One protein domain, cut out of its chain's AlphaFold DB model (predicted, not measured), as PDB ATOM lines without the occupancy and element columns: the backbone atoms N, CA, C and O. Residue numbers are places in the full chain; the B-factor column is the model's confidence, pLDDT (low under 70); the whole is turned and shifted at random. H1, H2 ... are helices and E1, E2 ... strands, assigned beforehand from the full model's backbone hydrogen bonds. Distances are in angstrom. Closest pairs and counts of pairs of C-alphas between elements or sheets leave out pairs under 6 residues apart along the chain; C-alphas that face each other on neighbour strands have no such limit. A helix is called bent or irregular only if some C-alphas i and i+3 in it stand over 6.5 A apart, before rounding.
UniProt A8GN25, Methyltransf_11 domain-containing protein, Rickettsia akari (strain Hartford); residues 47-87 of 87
ATOM      1  N   GLU A  47     -88.264   5.577 -57.278       92.19
ATOM      2  CA  GLU A  47     -88.267   4.118 -57.211       92.19
ATOM      3  C   GLU A  47     -88.505   3.685 -55.761       92.19
ATOM      4  O   GLU A  47     -88.035   4.335 -54.825       92.19
ATOM      5  N   GLU A  48     -89.268   2.609 -55.580       95.00
ATOM      6  CA  GLU A  48     -89.564   2.031 -54.270       95.00
ATOM      7  C   GLU A  48     -88.757   0.747 -54.078       95.00
ATOM      8  O   GLU A  48     -88.738  -0.114 -54.959       95.00
ATOM      9  N   TYR A  49     -88.114   0.618 -52.917       95.44
ATOM     10  CA  TYR A  49     -87.290  -0.537 -52.554       95.44
ATOM     11  C   TYR A  49     -87.905  -1.312 -51.382       95.44
ATOM     12  O   TYR A  49     -88.645  -0.760 -50.573       95.44
ATOM     13  N   ASP A  50     -87.612  -2.603 -51.239       96.12
ATOM     14  CA  ASP A  50     -88.107  -3.353 -50.077       96.12
ATOM     15  C   ASP A  50     -87.385  -2.918 -48.791       96.12
ATOM     16  O   ASP A  50     -88.025  -2.592 -47.792       96.12
ATOM     17  N   ASP A  51     -86.056  -2.847 -48.845       95.25
ATOM     18  CA  ASP A  51     -85.185  -2.386 -47.766       95.25
ATOM     19  C   ASP A  51     -84.149  -1.395 -48.317       95.25
ATOM     20  O   ASP A  51     -83.631  -1.568 -49.422       95.25
ATOM     21  N   ILE A  52     -83.801  -0.383 -47.522       96.62
ATOM     22  CA  ILE A  52     -82.729   0.571 -47.819       96.62
ATOM     23  C   ILE A  52     -81.727   0.564 -46.674       96.62
ATOM     24  O   ILE A  52     -82.099   0.643 -45.502       96.62
ATOM     25  N   VAL A  53     -80.441   0.505 -47.016       96.25
ATOM     26  CA  VAL A  53     -79.342   0.544 -46.051       96.25
ATOM     27  C   VAL A  53     -78.371   1.652 -46.434       96.25
ATOM     28  O   VAL A  53     -77.905   1.705 -47.568       96.25
ATOM     29  N   SER A  54     -78.030   2.502 -45.470       96.62
ATOM     30  CA  SER A  54     -76.951   3.479 -45.592       96.62
ATOM     31  C   SER A  54     -76.033   3.390 -44.378       96.62
ATOM     32  O   SER A  54     -76.498   3.397 -43.235       96.62
ATOM     33  N   ARG A  55     -74.725   3.258 -44.613       95.50
ATOM     34  CA  ARG A  55     -73.715   3.141 -43.553       95.50
ATOM     35  C   ARG A  55     -72.566   4.098 -43.823       95.50
ATOM     36  O   ARG A  55     -71.931   3.978 -44.862       95.50
ATOM     37  N   HIS A  56     -72.295   4.978 -42.865       94.56
ATOM     38  CA  HIS A  56     -71.201   5.950 -42.889       94.56
ATOM     39  C   HIS A  56     -71.168   6.825 -44.154       94.56
ATOM     40  O   HIS A  56     -70.111   7.069 -44.728       94.56
ATOM     41  N   ALA A  57     -72.345   7.233 -44.631       94.44
ATOM     42  CA  ALA A  57     -72.490   8.012 -45.858       94.44
ATOM     43  C   ALA A  57     -73.313   9.288 -45.655       94.44
ATOM     44  O   ALA A  57     -72.967  10.337 -46.196       94.44
ATOM     45  N   LEU A  58     -74.403   9.223 -44.882       94.81
ATOM     46  CA  LEU A  58     -75.316  10.361 -44.733       94.81
ATOM     47  C   LEU A  58     -74.712  11.506 -43.913       94.81
ATOM     48  O   LEU A  58     -75.128  12.641 -44.107       94.81
ATOM     49  N   GLU A  59     -73.723  11.246 -43.054       93.00
ATOM     50  CA  GLU A  59     -73.001  12.293 -42.314       93.00
ATOM     51  C   GLU A  59     -72.170  13.218 -43.216       93.00
ATOM     52  O   GLU A  59     -71.807  14.317 -42.806       93.00
ATOM     53  N   HIS A  60     -71.880  12.793 -44.447       93.06
ATOM     54  CA  HIS A  60     -71.143  13.586 -45.429       93.06
ATOM     55  C   HIS A  60     -72.063  14.418 -46.330       93.06
ATOM     56  O   HIS A  60     -71.587  15.112 -47.228       93.06
ATOM     57  N   ILE A  61     -73.379  14.339 -46.116       93.56
ATOM     58  CA  ILE A  61     -74.391  15.048 -46.890       93.56
ATOM     59  C   ILE A  61     -75.067  16.056 -45.966       93.56
ATOM     60  O   ILE A  61     -75.584  15.697 -44.909       93.56
ATOM     61  N   GLU A  62     -75.096  17.320 -46.383       93.25
ATOM     62  CA  GLU A  62     -75.863  18.349 -45.684       93.25
ATOM     63  C   GLU A  62     -77.334  17.924 -45.590       93.25
ATOM     64  O   GLU A  62     -77.950  17.552 -46.588       93.25
ATOM     65  N   ASP A  63     -77.875  17.926 -44.370       93.75
ATOM     66  CA  ASP A  63     -79.234  17.461 -44.073       93.75
ATOM     67  C   ASP A  63     -79.520  15.996 -44.488       93.75
ATOM     68  O   ASP A  63     -80.665  15.587 -44.698       93.75
ATOM     69  N   GLY A  64     -78.476  15.163 -44.597       93.69
ATOM     70  CA  GLY A  64     -78.545  13.814 -45.168       93.69
ATOM     71  C   GLY A  64     -79.566  12.883 -44.509       93.69
ATOM     72  O   GLY A  64     -80.221  12.101 -45.201       93.69
ATOM     73  N   LEU A  65     -79.752  12.986 -43.188       93.06
ATOM     74  CA  LEU A  65     -80.758  12.201 -42.463       93.06
ATOM     75  C   LEU A  65     -82.187  12.580 -42.868       93.06
ATOM     76  O   LEU A  65     -82.991  11.690 -43.137       93.06
ATOM     77  N   ASN A  66     -82.496  13.876 -42.966       94.50
ATOM     78  CA  ASN A  66     -83.818  14.336 -43.390       94.50
ATOM     79  C   ASN A  66     -84.059  14.032 -44.871       94.50
ATOM     80  O   ASN A  66     -85.156  13.615 -45.246       94.50
ATOM     81  N   LEU A  67     -83.031  14.146 -45.716       95.44
ATOM     82  CA  LEU A  67     -83.116  13.729 -47.116       95.44
ATOM     83  C   LEU A  67     -83.463  12.241 -47.242       95.44
ATOM     84  O   LEU A  67     -84.359  11.899 -48.014       95.44
ATOM     85  N   ALA A  68     -82.827  11.368 -46.457       94.75
ATOM     86  CA  ALA A  68     -83.075   9.926 -46.496       94.75
ATOM     87  C   ALA A  68     -84.526   9.539 -46.159       94.75
ATOM     88  O   ALA A  68     -85.018   8.536 -46.676       94.75
ATOM     89  N   LEU A  69     -85.244  10.350 -45.372       94.69
ATOM     90  CA  LEU A  69     -86.669  10.136 -45.080       94.69
ATOM     91  C   LEU A  69     -87.577  10.286 -46.313       94.69
ATOM     92  O   LEU A  69     -88.713   9.822 -46.285       94.69
ATOM     93  N   ASN A  70     -87.092  10.900 -47.396       95.81
ATOM     94  CA  ASN A  70     -87.835  11.050 -48.651       95.81
ATOM     95  C   ASN A  70     -87.675   9.851 -49.601       95.81
ATOM     96  O   ASN A  70     -88.271   9.835 -50.680       95.81
ATOM     97  N   LEU A  71     -86.856   8.858 -49.241       95.69
ATOM     98  CA  LEU A  71     -86.742   7.622 -50.005       95.69
ATOM     99  C   LEU A  71     -87.997   6.767 -49.826       95.69
ATOM    100  O   LEU A  71     -88.561   6.686 -48.738       95.69
ATOM    101  N   LYS A  72     -88.410   6.087 -50.896       96.12
ATOM    102  CA  LYS A  72     -89.548   5.168 -50.855       96.12
ATOM    103  C   LYS A  72     -89.073   3.762 -50.532       96.12
ATOM    104  O   LYS A  72     -88.254   3.197 -51.258       96.12
ATOM    105  N   TYR A  73     -89.604   3.199 -49.455       96.25
ATOM    106  CA  TYR A  73     -89.323   1.829 -49.057       96.25
ATOM    107  C   TYR A  73     -90.539   1.162 -48.420       96.25
ATOM    108  O   TYR A  73     -91.357   1.833 -47.791       96.25
ATOM    109  N   LYS A  74     -90.650  -0.161 -48.565       97.00
ATOM    110  CA  LYS A  74     -91.776  -0.934 -48.014       97.00
ATOM    111  C   LYS A  74     -91.549  -1.387 -46.582       97.00
ATOM    112  O   LYS A  74     -92.460  -1.289 -45.765       97.00
ATOM    113  N   ASN A  75     -90.359  -1.910 -46.287       95.88
ATOM    114  CA  ASN A  75     -90.112  -2.605 -45.028       95.88
ATOM    115  C   ASN A  75     -89.253  -1.766 -44.090       95.88
ATOM    116  O   ASN A  75     -89.694  -1.443 -42.986       95.88
ATOM    117  N   ARG A  76     -88.012  -1.445 -44.477       96.38
ATOM    118  CA  ARG A  76     -87.058  -0.802 -43.560       96.38
ATOM    119  C   ARG A  76     -86.153   0.206 -44.251       96.38
ATOM    120  O   ARG A  76     -85.649  -0.028 -45.345       96.38
ATOM    121  N   LEU A  77     -85.856   1.266 -43.509       96.50
ATOM    122  CA  LEU A  77     -84.720   2.150 -43.726       96.50
ATOM    123  C   LEU A  77     -83.757   1.967 -42.551       96.50
ATOM    124  O   LEU A  77     -84.112   2.232 -41.403       96.50
ATOM    125  N   ILE A  78     -82.548   1.483 -42.830       97.06
ATOM    126  CA  ILE A  78     -81.504   1.248 -41.830       97.06
ATOM    127  C   ILE A  78     -80.374   2.235 -42.083       97.06
ATOM    128  O   ILE A  78     -79.722   2.199 -43.127       97.06
ATOM    129  N   VAL A  79     -80.126   3.099 -41.105       95.62
ATOM    130  CA  VAL A  79     -79.106   4.140 -41.188       95.62
ATOM    131  C   VAL A  79     -78.099   3.963 -40.064       95.62
ATOM    132  O   VAL A  79     -78.464   3.785 -38.903       95.62
ATOM    133  N   ASN A  80     -76.820   4.030 -40.415       94.75
ATOM    134  CA  ASN A  80     -75.720   4.100 -39.470       94.75
ATOM    135  C   ASN A  80     -74.835   5.295 -39.837       94.75
ATOM    136  O   ASN A  80     -74.340   5.360 -40.959       94.75
ATOM    137  N   VAL A  81     -74.669   6.224 -38.901       91.81
ATOM    138  CA  VAL A  81     -73.820   7.417 -39.022       91.81
ATOM    139  C   VAL A  81     -72.934   7.504 -37.787       91.81
ATOM    140  O   VAL A  81     -73.292   6.962 -36.735       91.81
ATOM    141  N   HIS A  82     -71.787   8.172 -37.895       87.19
ATOM    142  CA  HIS A  82     -70.982   8.469 -36.712       87.19
ATOM    143  C   HIS A  82     -71.762   9.330 -35.714       87.19
ATOM    144  O   HIS A  82     -72.466  10.270 -36.087       87.19
ATOM    145  N   PHE A  83     -71.642   8.989 -34.431       82.31
ATOM    146  CA  PHE A  83     -72.177   9.816 -33.360       82.31
ATOM    147  C   PHE A  83     -71.309  11.068 -33.225       82.31
ATOM    148  O   PHE A  83     -70.084  10.972 -33.216       82.31
ATOM    149  N   ASN A  84     -71.946  12.234 -33.135       78.62
ATOM    150  CA  ASN A  84     -71.242  13.475 -32.849       78.62
ATOM    151  C   ASN A  84     -70.933  13.524 -31.347       78.62
ATOM    152  O   ASN A  84     -71.772  13.957 -30.556       78.62
ATOM    153  N   GLU A  85     -69.772  13.003 -30.952       72.62
ATOM    154  CA  GLU A  85     -69.287  13.130 -29.578       72.62
ATOM    155  C   GLU A  85     -69.004  14.615 -29.281       72.62
ATOM    156  O   GLU A  85     -68.355  15.277 -30.091       72.62
ATOM    157  N   PRO A  86     -69.505  15.173 -28.164       74.00
ATOM    158  CA  PRO A  86     -69.059  16.486 -27.712       74.00
ATOM    159  C   PRO A  86     -67.550  16.446 -27.431       74.00
ATOM    160  O   PRO A  86     -67.082  15.475 -26.834       74.00
ATOM    161  N   GLU A  87     -66.820  17.491 -27.842       66.38
ATOM    162  CA  GLU A  87     -65.415  17.707 -27.442       66.38
ATOM    163  C   GLU A  87     -65.248  17.842 -25.919       66.38
ATOM    164  O   GLU A  87     -66.128  18.457 -25.264       66.38
TER     165      GLU A  87
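What this domain is: This is residues 47 to 87 of the 87 residues of the protein "Methyltransf_11 domain-containing protein" of Rickettsia akari (strain Hartford) (UniProt A8GN25). Two parallel strands, E1 and E2, lie side by side as a sharply bent ribbon, and the stretch between them loops back over one face of it with the small helix H1. Beyond the end of E2 the last residues run on as a tail, which adds to the length of the whole. The printed part has 41 residues, with two named strands and one named helix in the order E1, H1, E2; the sheet's order is E1, E2, parallel, and the class is mixed, helices and strands. The whole is loose, with a radius of gyration of the C-alphas of 11.5 A, and the C-alphas span 39 by 16 by 11 A.

Where its parts are: After Glu 47, strand E1 holds residues 48 to 55, from C-alpha 48 at (-89.564, 2.031, -54.270) to C-alpha 55 at (-73.715, 3.141, -43.553), a length of 19.2 A. It bends by 70 degrees at residue 51. Helix H1 holds residues 64 to 68, beginning at C-alpha 64 at (-78.545, 13.814, -45.168), and measures 6.1 A from first to last C-alpha. Strand E2, the longest strand with 9 residues, holds residues 72 to 80 and measures 17.9 A, ending at C-alpha 80 at (-75.720, 4.100, -39.470). It bends by 105 degrees at residue 75.

How they stand to each other: E1 and E2 are parallel neighbours, with 3 degrees between their N-to-C directions. Among the C-alphas that face each other are those of Glu 48 and Lys 72, 4.6 A apart, and those of Arg 55 and Asn 80, also 4.6 A apart. N 49 and O 72, at 3.1 A, and N 78 and O 52, at 2.8 A, are within hydrogen-bond range. E1, H1 and E2 form a strand-helix-strand unit, two parallel neighbour strands with a helix between them along the chain, and its crossover is right-handed. The link from E1 to H1 is short, with 8 residues, and the link from H1 to E2 is tight, with 3 residues. H1 and E2 are near each other: no pair of their C-alphas is within 8 A, but 5 pairs are within 10 A. In H1 every O i to N i+4 pair is within hydrogen-bond range.

The domain as a whole: The two C-alphas farthest apart are those of Glu 47 and Glu 87, the first and last printed, at 39.9 A. Residue 87 is the chain's last residue. The printed part has no cut and no long link between its named elements. The mean pLDDT of the printed part is 92.3, and one printed residue, Glu 87, is under 70.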